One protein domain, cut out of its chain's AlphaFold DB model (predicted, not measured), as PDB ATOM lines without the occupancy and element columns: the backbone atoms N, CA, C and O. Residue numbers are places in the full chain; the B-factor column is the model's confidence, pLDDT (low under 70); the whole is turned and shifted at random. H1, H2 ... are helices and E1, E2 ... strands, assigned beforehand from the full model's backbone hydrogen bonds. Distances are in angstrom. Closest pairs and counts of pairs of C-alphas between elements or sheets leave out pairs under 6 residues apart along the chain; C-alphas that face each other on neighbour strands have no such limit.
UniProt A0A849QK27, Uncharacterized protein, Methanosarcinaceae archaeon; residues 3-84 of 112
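What this domain is: This is residues 3 to 84 of the 112 residues of an uncharacterized protein of Methanosarcinaceae archaeon (UniProt A0A849QK27). A small wall of three short parallel strands, E1, E2 and E3, has the longest helix, H2, running along one face over E1 and E2, while the other face is bare. H4 packs on H2, H3 lies near H2, and H1 sits at the E1 edge of the wall and only grazes it. The printed part has 82 residues, with four named helices and three named strands in the order E1 H1 E2 H2 E3 H3 H4; the sheet's order is E1 E2 E3. The class is mixed, helices and strands, and the whole is compact, with a radius of gyration of the C-alphas of 12.0 A and spans of 30 by 25 by 20 A.

How they stand to each other: Start at the inner strand E2, residues 29 to 33. Beside its residues 31 to 33 is edge strand E1, residues 3 to 5, parallel at 21 degrees, with N 3 and O 30 within hydrogen-bond range at 2.9 A. Beside residues 29 to 31 is the other edge strand, E3, residues 61 to 63, parallel at 6 degrees, with N 31 and O 62 at 2.8 A; the pairing is staggered. H2, residues 42 to 54, is on the sheet at a height of 10.1 A, its local plane only just supported by 6 C-alphas; on the local plane it runs along the strands, at 18 degrees to E1. This makes two layers, helix on one face of a sheet. Look next at H4, residues 79 to 83: it touches H2, closest at the C-alphas of Ser 49 and Ile 82, 6.7 A apart. H3, residues 68 to 77, is close to H4 but not clearly touching, the closest C-alphas being those of Phe 74 and Phe 80 at 6.6 A. H1, residues 15 to 19, only grazes the sheet with residues 16 to 19, and is only just apart from H2, at 8.1 A. Two strand-helix-strand units, parallel neighbour strands with a helix between, are E1, H1, E2 and E2, H2, E3; the crossover of the second is right-handed. In H1, H2 and H4 every O i to N i+4 pair is within hydrogen-bond range; in H3, 5 of 6 are.

Where its parts are: Find C-alpha 3 at (-6.797, -12.250, 23.272), where E1 begins; it is 6.6 A long. E2 measures 13.4 A and E3 6.5 A. From C-alpha 42 at (-9.177, -9.792, 8.156), H2 runs 18.6 A. H3 measures 14.5 A, H1 and H4 6.3 A each, and H4 ends at C-alpha 83, (0.685, -2.244, 17.379).

The domain as a whole: The C-alphas farthest apart are those of Gly 12 and Ser 59, 34.0 A. The printed part, residues 3 to 84, has no cut and no long link; residues 8 to 9 pair with 39 to 40, parallel. Mean pLDDT of the printed part is 89.3, and no printed residue is under 70.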
ATOM      1  N   ILE A   3      -6.231 -11.563  24.415       94.56
ATOM      2  CA  ILE A   3      -6.797 -12.250  23.272       94.56
ATOM      3  C   ILE A   3      -5.922 -13.438  22.905       94.56
ATOM      4  O   ILE A   3      -4.690 -13.353  22.898       94.56
ATOM      5  N   HIS A   4      -6.572 -14.554  22.598       92.94
ATOM      6  CA  HIS A   4      -5.907 -15.738  22.078       92.94
ATOM      7  C   HIS A   4      -6.348 -15.992  20.643       92.94
ATOM      8  O   HIS A   4      -7.541 -16.171  20.376       92.94
ATOM      9  N   LEU A   5      -5.384 -16.028  19.723       90.62
ATOM     10  CA  LEU A   5      -5.619 -16.419  18.342       90.62
ATOM     11  C   LEU A   5      -5.511 -17.938  18.190       90.62
ATOM     12  O   LEU A   5      -4.408 -18.483  18.292       90.62
ATOM     13  N   PRO A   6      -6.630 -18.635  17.910       88.75
ATOM     14  CA  PRO A   6      -6.585 -20.059  17.619       88.75
ATOM     15  C   PRO A   6      -5.856 -20.314  16.291       88.75
ATOM     16  O   PRO A   6      -5.613 -19.403  15.501       88.75
ATOM     17  N   ASN A   7      -5.568 -21.584  16.000       88.50
ATOM     18  CA  ASN A   7      -4.959 -22.010  14.731       88.50
ATOM     19  C   ASN A   7      -5.748 -21.518  13.497       88.50
ATOM     20  O   ASN A   7      -5.173 -21.259  12.443       88.50
ATOM     21  N   SER A   8      -7.070 -21.349  13.627       89.56
ATOM     22  CA  SER A   8      -7.905 -20.737  12.594       89.56
ATOM     23  C   SER A   8      -9.062 -19.931  13.176       89.56
ATOM     24  O   SER A   8      -9.745 -20.441  14.063       89.56
ATOM     25  N   ALA A   9      -9.340 -18.752  12.617       91.19
ATOM     26  CA  ALA A   9     -10.571 -18.002  12.879       91.19
ATOM     27  C   ALA A   9     -11.051 -17.276  11.610       91.19
ATOM     28  O   ALA A   9     -10.450 -16.301  11.157       91.19
ATOM     29  N   PHE A  10     -12.141 -17.759  11.030       91.12
ATOM     30  CA  PHE A  10     -12.824 -17.223   9.858       91.12
ATOM     31  C   PHE A  10     -14.304 -16.982  10.166       91.12
ATOM     32  O   PHE A  10     -14.804 -17.422  11.194       91.12
ATOM     33  N   LEU A  11     -15.022 -16.276   9.287       88.88
ATOM     34  CA  LEU A  11     -16.419 -15.873   9.530       88.88
ATOM     35  C   LEU A  11     -17.327 -17.040   9.956       88.88
ATOM     36  O   LEU A  11     -18.106 -16.899  10.888       88.88
ATOM     37  N   GLY A  12     -17.182 -18.203   9.317       91.00
ATOM     38  CA  GLY A  12     -17.956 -19.408   9.634       91.00
ATOM     39  C   GLY A  12     -17.577 -20.127  10.938       91.00
ATOM     40  O   GLY A  12     -18.281 -21.051  11.322       91.00
ATOM     41  N   ASN A  13     -16.483 -19.752  11.610       91.06
ATOM     42  CA  ASN A  13     -16.064 -20.344  12.886       91.06
ATOM     43  C   ASN A  13     -15.479 -19.302  13.856       91.06
ATOM     44  O   ASN A  13     -14.536 -19.587  14.591       91.06
ATOM     45  N   ILE A  14     -16.017 -18.084  13.846       93.06
ATOM     46  CA  ILE A  14     -15.478 -16.947  14.604       93.06
ATOM     47  C   ILE A  14     -15.794 -17.021  16.112       93.06
ATOM     48  O   ILE A  14     -15.113 -16.396  16.921       93.06
ATOM     49  N   ASP A  15     -16.780 -17.823  16.521       92.00
ATOM     50  CA  ASP A  15     -17.245 -17.898  17.916       92.00
ATOM     51  C   ASP A  15     -16.158 -18.250  18.946       92.00
ATOM     52  O   ASP A  15     -16.109 -17.605  19.996       92.00
ATOM     53  N   PRO A  16     -15.253 -19.225  18.709       90.12
ATOM     54  CA  PRO A  16     -14.166 -19.520  19.639       90.12
ATOM     55  C   PRO A  16     -13.201 -18.346  19.805       90.12
ATOM     56  O   PRO A  16     -12.648 -18.165  20.886       90.12
ATOM     57  N   PHE A  17     -13.018 -17.537  18.757       92.19
ATOM     58  CA  PHE A  17     -12.231 -16.315  18.842       92.19
ATOM     59  C   PHE A  17     -12.937 -15.270  19.712       92.19
ATOM     60  O   PHE A  17     -12.306 -14.717  20.600       92.19
ATOM     61  N   PHE A  18     -14.246 -15.047  19.554       92.75
ATOM     62  CA  PHE A  18     -14.969 -14.120  20.436       92.75
ATOM     63  C   PHE A  18     -14.921 -14.543  21.906       92.75
ATOM     64  O   PHE A  18     -14.739 -13.701  22.782       92.75
ATOM     65  N   LYS A  19     -15.026 -15.847  22.178       92.12
ATOM     66  CA  LYS A  19     -14.928 -16.398  23.537       92.12
ATOM     67  C   LYS A  19     -13.541 -16.244  24.166       92.12
ATOM     68  O   LYS A  19     -13.435 -16.373  25.380       92.12
ATOM     69  N   SER A  20     -12.492 -16.015  23.373       90.50
ATOM     70  CA  SER A  20     -11.129 -15.843  23.886       90.50
ATOM     71  C   SER A  20     -10.787 -14.399  24.257       90.50
ATOM     72  O   SER A  20      -9.701 -14.154  24.784       90.50
ATOM     73  N   ILE A  21     -11.680 -13.448  23.968       93.88
ATOM     74  CA  ILE A  21     -11.465 -12.029  24.246       93.88
ATOM     75  C   ILE A  21     -11.819 -11.739  25.704       93.88
ATOM     76  O   ILE A  21     -12.955 -11.923  26.131       93.88
ATOM     77  N   ASP A  22     -10.848 -11.203  26.434       94.25
ATOM     78  CA  ASP A  22     -10.990 -10.672  27.788       94.25
ATOM     79  C   ASP A  22     -10.701  -9.160  27.753       94.25
ATOM     80  O   ASP A  22      -9.592  -8.723  27.418       94.25
ATOM     81  N   ILE A  23     -11.712  -8.350  28.070       94.19
ATOM     82  CA  ILE A  23     -11.645  -6.879  28.049       94.19
ATOM     83  C   ILE A  23     -11.634  -6.246  29.447       94.19
ATOM     84  O   ILE A  23     -11.727  -5.023  29.545       94.19
ATOM     85  N   ASP A  24     -11.496  -7.042  30.510       92.56
ATOM     86  CA  ASP A  24     -11.703  -6.575  31.887       92.56
ATOM     87  C   ASP A  24     -10.641  -5.555  32.325       92.56
ATOM     88  O   ASP A  24     -10.939  -4.540  32.959       92.56
ATOM     89  N   ASP A  25      -9.383  -5.779  31.941       91.69
ATOM     90  CA  ASP A  25      -8.277  -4.857  32.205       91.69
ATOM     91  C   ASP A  25      -7.965  -4.008  30.968       91.69
ATOM     92  O   ASP A  25      -7.568  -4.540  29.946       91.69
ATOM     93  N   SER A  26      -8.048  -2.680  31.032       92.81
ATOM     94  CA  SER A  26      -7.676  -1.794  29.907       92.81
ATOM     95  C   SER A  26      -6.248  -1.234  29.991       92.81
ATOM     96  O   SER A  26      -5.854  -0.426  29.148       92.81
ATOM     97  N   SER A  27      -5.462  -1.624  30.999       93.38
ATOM     98  CA  SER A  27      -4.107  -1.109  31.247       93.38
ATOM     99  C   SER A  27      -3.018  -1.749  30.379       93.38
ATOM    100  O   SER A  27      -1.907  -1.224  30.293       93.38
ATOM    101  N   SER A  28      -3.326  -2.877  29.742       93.88
ATOM    102  CA  SER A  28      -2.398  -3.651  28.918       93.88
ATOM    103  C   SER A  28      -3.135  -4.393  27.805       93.88
ATOM    104  O   SER A  28      -4.346  -4.606  27.900       93.88
ATOM    105  N   LEU A  29      -2.411  -4.809  26.765       95.75
ATOM    106  CA  LEU A  29      -2.902  -5.763  25.770       95.75
ATOM    107  C   LEU A  29      -1.942  -6.948  25.688       95.75
ATOM    108  O   LEU A  29      -0.762  -6.775  25.394       95.75
ATOM    109  N   GLU A  30      -2.463  -8.145  25.922       95.50
ATOM    110  CA  GLU A  30      -1.754  -9.408  25.761       95.50
ATOM    111  C   GLU A  30      -2.337 -10.181  24.577       95.50
ATOM    112  O   GLU A  30      -3.534 -10.468  24.536       95.50
ATOM    113  N   ILE A  31      -1.488 -10.509  23.609       93.88
ATOM    114  CA  ILE A  31      -1.845 -11.269  22.414       93.88
ATOM    115  C   ILE A  31      -1.059 -12.574  22.437       93.88
ATOM    116  O   ILE A  31       0.175 -12.582  22.397       93.88
ATOM    117  N   THR A  32      -1.795 -13.676  22.477       92.69
ATOM    118  CA  THR A  32      -1.248 -15.031  22.395       92.69
ATOM    119  C   THR A  32      -1.733 -15.715  21.127       92.69
ATOM    120  O   THR A  32      -2.740 -15.326  20.530       92.69
ATOM    121  N   PHE A  33      -1.010 -16.744  20.708       88.44
ATOM    122  CA  PHE A  33      -1.253 -17.468  19.472       88.44
ATOM    123  C   PHE A  33      -1.185 -18.963  19.740       88.44
ATOM    124  O   PHE A  33      -0.527 -19.429  20.672       88.44
ATOM    125  N   ASN A  34      -1.843 -19.740  18.892       85.12
ATOM    126  CA  ASN A  34      -1.511 -21.148  18.784       85.12
ATOM    127  C   ASN A  34      -0.048 -21.291  18.323       85.12
ATOM    128  O   ASN A  34       0.379 -20.569  17.428       85.12
ATOM    129  N   GLU A  35       0.697 -22.230  18.908       74.38
ATOM    130  CA  GLU A  35       2.117 -22.479  18.589       74.38
ATOM    131  C   GLU A  35       2.347 -22.898  17.129       74.38
ATOM    132  O   GLU A  35       3.458 -22.821  16.611       74.38
ATOM    133  N   LYS A  36       1.293 -23.356  16.450       75.88
ATOM    134  CA  LYS A  36       1.323 -23.693  15.029       75.88
ATOM    135  C   LYS A  36       1.122 -22.443  14.159       75.88
ATOM    136  O   LYS A  36       1.296 -21.296  14.562       75.88
ATOM    137  N   TRP A  37       0.775 -22.665  12.896       72.88
ATOM    138  CA  TRP A  37       0.447 -21.594  11.967       72.88
ATOM    139  C   TRP A  37      -0.967 -21.049  12.215       72.88
ATOM    140  O   TRP A  37      -1.899 -21.813  12.424       72.88
ATOM    141  N   VAL A  38      -1.141 -19.729  12.151       79.06
ATOM    142  CA  VAL A  38      -2.422 -19.064  12.414       79.06
ATOM    143  C   VAL A  38      -3.031 -18.567  11.103       79.06
ATOM    144  O   VAL A  38      -2.446 -17.730  10.417       79.06
ATOM    145  N   SER A  39      -4.231 -19.057  10.783       84.88
ATOM    146  CA  SER A  39      -5.024 -18.647   9.617       84.88
ATOM    147  C   SER A  39      -6.248 -17.850  10.039       84.88
ATOM    148  O   SER A  39      -7.249 -18.423  10.476       84.88
ATOM    149  N   VAL A  40      -6.211 -16.531   9.899       88.25
ATOM    150  CA  VAL A  40      -7.304 -15.672  10.375       88.25
ATOM    151  C   VAL A  40      -7.857 -14.774   9.284       88.25
ATOM    152  O   VAL A  40      -7.138 -14.314   8.402       88.25
ATOM    153  N   HIS A  41      -9.162 -14.532   9.349       89.12
ATOM    154  CA  HIS A  41      -9.867 -13.611   8.469       89.12
ATOM    155  C   HIS A  41      -9.542 -12.149   8.836       89.12
ATOM    156  O   HIS A  41      -9.379 -11.858  10.023       89.12
ATOM    157  N   PRO A  42      -9.523 -11.194   7.882       87.31
ATOM    158  CA  PRO A  42      -9.177  -9.792   8.156       87.31
ATOM    159  C   PRO A  42      -9.953  -9.137   9.306       87.31
ATOM    160  O   PRO A  42      -9.395  -8.326  10.040       87.31
ATOM    161  N   ILE A  43     -11.213  -9.533   9.527       90.06
ATOM    162  CA  ILE A  43     -12.034  -9.037  10.647       90.06
ATOM    163  C   ILE A  43     -11.374  -9.258  12.016       90.06
ATOM    164  O   ILE A  43     -11.432  -8.381  12.873       90.06
ATOM    165  N   VAL A  44     -10.686 -10.388  12.201       92.62
ATOM    166  CA  VAL A  44      -9.964 -10.722  13.434       92.62
ATOM    167  C   VAL A  44      -8.847  -9.712  13.675       92.62
ATOM    168  O   VAL A  44      -8.691  -9.199  14.779       92.62
ATOM    169  N   LEU A  45      -8.103  -9.364  12.625       92.19
ATOM    170  CA  LEU A  45      -6.994  -8.417  12.709       92.19
ATOM    171  C   LEU A  45      -7.486  -6.983  12.958       92.19
ATOM    172  O   LEU A  45      -6.881  -6.247  13.744       92.19
ATOM    173  N   CYS A  46      -8.617  -6.604  12.354       92.69
ATOM    174  CA  CYS A  46      -9.296  -5.345  12.661       92.69
ATOM    175  C   CYS A  46      -9.721  -5.282  14.134       92.69
ATOM    176  O   CYS A  46      -9.563  -4.245  14.771       92.69
ATOM    177  N   MET A  47     -10.203  -6.388  14.705       93.50
ATOM    178  CA  MET A  47     -10.579  -6.441  16.118       93.50
ATOM    179  C   MET A  47      -9.385  -6.350  17.066       93.50
ATOM    180  O   MET A  47      -9.456  -5.610  18.042       93.50
ATOM    181  N   ILE A  48      -8.273  -7.029  16.765       94.56
ATOM    182  CA  ILE A  48      -7.022  -6.855  17.524       94.56
ATOM    183  C   ILE A  48      -6.592  -5.384  17.487       94.56
ATOM    184  O   ILE A  48      -6.259  -4.804  18.519       94.56
ATOM    185  N   SER A  49      -6.656  -4.761  16.307       94.25
ATOM    186  CA  SER A  49      -6.335  -3.341  16.134       94.25
ATOM    187  C   SER A  49      -7.262  -2.447  16.966       94.25
ATOM    188  O   SER A  49      -6.800  -1.512  17.614       94.25
ATOM    189  N   ALA A  50      -8.560  -2.751  17.011       93.44
ATOM    190  CA  ALA A  50      -9.524  -2.021  17.830       93.44
ATOM    191  C   ALA A  50      -9.240  -2.167  19.337       93.44
ATOM    192  O   ALA A  50      -9.245  -1.169  20.055       93.44
ATOM    193  N   LEU A  51      -8.925  -3.375  19.818       93.94
ATOM    194  CA  LEU A  51      -8.531  -3.609  21.216       93.94
ATOM    195  C   LEU A  51      -7.263  -2.839  21.581       93.94
ATOM    196  O   LEU A  51      -7.181  -2.226  22.650       93.94
ATOM    197  N   TRP A  52      -6.294  -2.808  20.665       94.62
ATOM    198  CA  TRP A  52      -5.114  -1.981  20.832       94.62
ATOM    199  C   TRP A  52      -5.476  -0.513  20.987       94.62
ATOM    200  O   TRP A  52      -5.010   0.114  21.937       94.62
ATOM    201  N   PHE A  53      -6.347   0.041  20.140       92.81
ATOM    202  CA  PHE A  53      -6.793   1.430  20.274       92.81
ATOM    203  C   PHE A  53      -7.532   1.704  21.587       92.81
ATOM    204  O   PHE A  53      -7.278   2.747  22.190       92.81
ATOM    205  N   SER A  54      -8.325   0.755  22.080       92.62
ATOM    206  CA  SER A  54      -9.051   0.848  23.355       92.62
ATOM    207  C   SER A  54      -8.168   0.702  24.605       92.62
ATOM    208  O   SER A  54      -8.607   1.013  25.712       92.62
ATOM    209  N   THR A  55      -6.917   0.252  24.462       94.00
ATOM    210  CA  THR A  55      -5.967   0.116  25.580       94.00
ATOM    211  C   THR A  55      -5.471   1.490  26.048       94.00
ATOM    212  O   THR A  55      -5.054   2.313  25.230       94.00
ATOM    213  N   LYS A  56      -5.465   1.739  27.364       91.75
ATOM    214  CA  LYS A  56      -5.077   3.033  27.962       91.75
ATOM    215  C   LYS A  56      -3.577   3.311  27.878       91.75
ATOM    216  O   LYS A  56      -3.182   4.461  27.714       91.75
ATOM    217  N   ASN A  57      -2.748   2.275  27.990       89.88
ATOM    218  CA  ASN A  57      -1.293   2.399  27.962       89.88
ATOM    219  C   ASN A  57      -0.704   1.705  26.724       89.88
ATOM    220  O   ASN A  57      -0.670   0.478  26.649       89.88
ATOM    221  N   LYS A  58      -0.202   2.503  25.773       87.75
ATOM    222  CA  LYS A  58       0.416   2.022  24.523       87.75
ATOM    223  C   LYS A  58       1.841   1.481  24.694       87.75
ATOM    224  O   LYS A  58       2.446   1.063  23.718       87.75
ATOM    225  N   SER A  59       2.382   1.471  25.907       87.75
ATOM    226  CA  SER A  59       3.687   0.864  26.202       87.75
ATOM    227  C   SER A  59       3.558  -0.543  26.795       87.75
ATOM    228  O   SER A  59       4.551  -1.252  26.915       87.75
ATOM    229  N   ASN A  60       2.338  -0.972  27.143       91.56
ATOM    230  CA  ASN A  60       2.061  -2.253  27.799       91.56
ATOM    231  C   ASN A  60       1.506  -3.295  26.814       91.56
ATOM    232  O   ASN A  60       0.458  -3.902  27.056       91.56
ATOM    233  N   LEU A  61       2.203  -3.488  25.695       93.19
ATOM    234  CA  LEU A  61       1.917  -4.560  24.747       93.19
ATOM    235  C   LEU A  61       2.733  -5.805  25.104       93.19
ATOM    236  O   LEU A  61       3.954  -5.744  25.222       93.19
ATOM    237  N   LYS A  62       2.061  -6.949  25.224       93.56
ATOM    238  CA  LYS A  62       2.690  -8.266  25.339       93.56
ATOM    239  C   LYS A  62       2.250  -9.112  24.154       93.56
ATOM    240  O   LYS A  62       1.067  -9.394  24.001       93.56
ATOM    241  N   ILE A  63       3.195  -9.509  23.314       90.94
ATOM    242  CA  ILE A  63       2.966 -10.400  22.174       90.94
ATOM    243  C   ILE A  63       3.799 -11.652  22.394       90.94
ATOM    244  O   ILE A  63       5.013 -11.565  22.581       90.94
ATOM    245  N   GLN A  64       3.148 -12.812  22.377       88.69
ATOM    246  CA  GLN A  64       3.848 -14.090  22.321       88.69
ATOM    247  C   GLN A  64       4.616 -14.200  20.995       88.69
ATOM    248  O   GLN A  64       4.103 -13.815  19.945       88.69
ATOM    249  N   THR A  65       5.836 -14.737  21.036       82.62
ATOM    250  CA  THR A  65       6.655 -14.976  19.840       82.62
ATOM    251  C   THR A  65       5.914 -15.859  18.834       82.62
ATOM    252  O   THR A  65       5.379 -16.903  19.202       82.62
ATOM    253  N   LEU A  66       5.905 -15.449  17.562       78.19
ATOM    254  CA  LEU A  66       5.265 -16.188  16.476       78.19
ATOM    255  C   LEU A  66       6.270 -16.939  15.608       78.19
ATOM    256  O   LEU A  66       7.364 -16.446  15.329       78.19
ATOM    257  N   GLU A  67       5.800 -18.047  15.044       75.06
ATOM    258  CA  GLU A  67       6.413 -18.712  13.899       75.06
ATOM    259  C   GLU A  67       6.468 -17.805  12.654       75.06
ATOM    260  O   GLU A  67       5.528 -17.059  12.348       75.06
ATOM    261  N   THR A  68       7.544 -17.930  11.867       71.00
ATOM    262  CA  THR A  68       7.857 -17.058  10.715       71.00
ATOM    263  C   THR A  68       6.719 -16.963   9.691       71.00
ATOM    264  O   THR A  68       6.474 -15.896   9.125       71.00
ATOM    265  N   LYS A  69       5.971 -18.054   9.461       76.25
ATOM    266  CA  LYS A  69       4.880 -18.088   8.466       76.25
ATOM    267  C   LYS A  69       3.695 -17.193   8.845       76.25
ATOM    268  O   LYS A  69       3.213 -16.447   7.996       76.25
ATOM    269  N   SER A  70       3.233 -17.254  10.096       79.94
ATOM    270  CA  SER A  70       2.128 -16.414  10.594       79.94
ATOM    271  C   SER A  70       2.562 -14.951  10.676       79.94
ATOM    272  O   SER A  70       1.814 -14.038  10.328       79.94
ATOM    273  N   LYS A  71       3.818 -14.741  11.073       83.81
ATOM    274  CA  LYS A  71       4.432 -13.427  11.233       83.81
ATOM    275  C   LYS A  71       4.484 -12.642   9.915       83.81
ATOM    276  O   LYS A  71       4.069 -11.489   9.887       83.81
ATOM    277  N   ASN A  72       4.855 -13.292   8.805       84.88
ATOM    278  CA  ASN A  72       4.826 -12.681   7.469       84.88
ATOM    279  C   ASN A  72       3.438 -12.140   7.095       84.88
ATOM    280  O   ASN A  72       3.329 -11.051   6.540       84.88
ATOM    281  N   TYR A  73       2.371 -12.890   7.381       85.31
ATOM    282  CA  TYR A  73       1.010 -12.463   7.053       85.31
ATOM    283  C   TYR A  73       0.581 -11.227   7.861       85.31
ATOM    284  O   TYR A  73       0.054 -10.273   7.289       85.31
ATOM    285  N   PHE A  74       0.853 -11.205   9.169       88.88
ATOM    286  CA  PHE A  74       0.512 -10.073  10.042       88.88
ATOM    287  C   PHE A  74       1.304  -8.806   9.723       88.88
ATOM    288  O   PHE A  74       0.748  -7.708   9.777       88.88
ATOM    289  N   GLU A  75       2.566  -8.961   9.329       88.06
ATOM    290  CA  GLU A  75       3.394  -7.863   8.842       88.06
ATOM    291  C   GLU A  75       2.851  -7.318   7.504       88.06
ATOM    292  O   GLU A  75       2.605  -6.119   7.395       88.06
ATOM    293  N   ARG A  76       2.517  -8.185   6.528       85.19
ATOM    294  CA  ARG A  76       1.924  -7.772   5.232       85.19
ATOM    295  C   ARG A  76       0.600  -7.020   5.378       85.19
ATOM    296  O   ARG A  76       0.351  -6.069   4.646       85.19
ATOM    297  N   ILE A  77      -0.261  -7.447   6.301       87.94
ATOM    298  CA  ILE A  77      -1.548  -6.783   6.562       87.94
ATOM    299  C   ILE A  77      -1.378  -5.490   7.391       87.94
ATOM    300  O   ILE A  77      -2.309  -4.689   7.492       87.94
ATOM    301  N   GLY A  78      -0.191  -5.234   7.948       89.44
ATOM    302  CA  GLY A  78       0.122  -4.014   8.694       89.44
ATOM    303  C   GLY A  78      -0.292  -4.044  10.167       89.44
ATOM    304  O   GLY A  78      -0.335  -2.992  10.806       89.44
ATOM    305  N   LEU A  79      -0.574  -5.224  10.733       92.12
ATOM    306  CA  LEU A  79      -0.962  -5.350  12.140       92.12
ATOM    307  C   LEU A  79       0.170  -4.889  13.069       92.12
ATOM    308  O   LEU A  79      -0.064  -4.077  13.960       92.12
ATOM    309  N   PHE A  80       1.402  -5.356  12.856       91.50
ATOM    310  CA  PHE A  80       2.529  -5.001  13.729       91.50
ATOM    311  C   PHE A  80       2.854  -3.507  13.697       91.50
ATOM    312  O   PHE A  80       3.087  -2.910  14.748       91.50
ATOM    313  N   LYS A  81       2.718  -2.872  12.527       90.69
ATOM    314  CA  LYS A  81       2.798  -1.415  12.380       90.69
ATOM    315  C   LYS A  81       1.765  -0.685  13.245       90.69
ATOM    316  O   LYS A  81       2.106   0.310  13.877       90.69
ATOM    317  N   ILE A  82       0.518  -1.164  13.294       92.19
ATOM    318  CA  ILE A  82      -0.536  -0.580  14.146       92.19
ATOM    319  C   ILE A  82      -0.199  -0.744  15.631       92.19
ATOM    320  O   ILE A  82      -0.403   0.181  16.418       92.19
ATOM    321  N   LEU A  83       0.323  -1.912  16.004       92.06
ATOM    322  CA  LEU A  83       0.685  -2.244  17.379       92.06
ATOM    323  C   LEU A  83       1.986  -1.568  17.847       92.06
ATOM    324  O   LEU A  83       2.266  -1.569  19.041       92.06
ATOM    325  N   GLY A  84       2.780  -0.993  16.936       90.25
ATOM    326  CA  GLY A  84       4.119  -0.486  17.249       90.25
ATOM    327  C   GLY A  84       5.100  -1.598  17.639       90.25
ATOM    328  O   GLY A  84       6.038  -1.351  18.392       90.25
TER     329      GLY A  84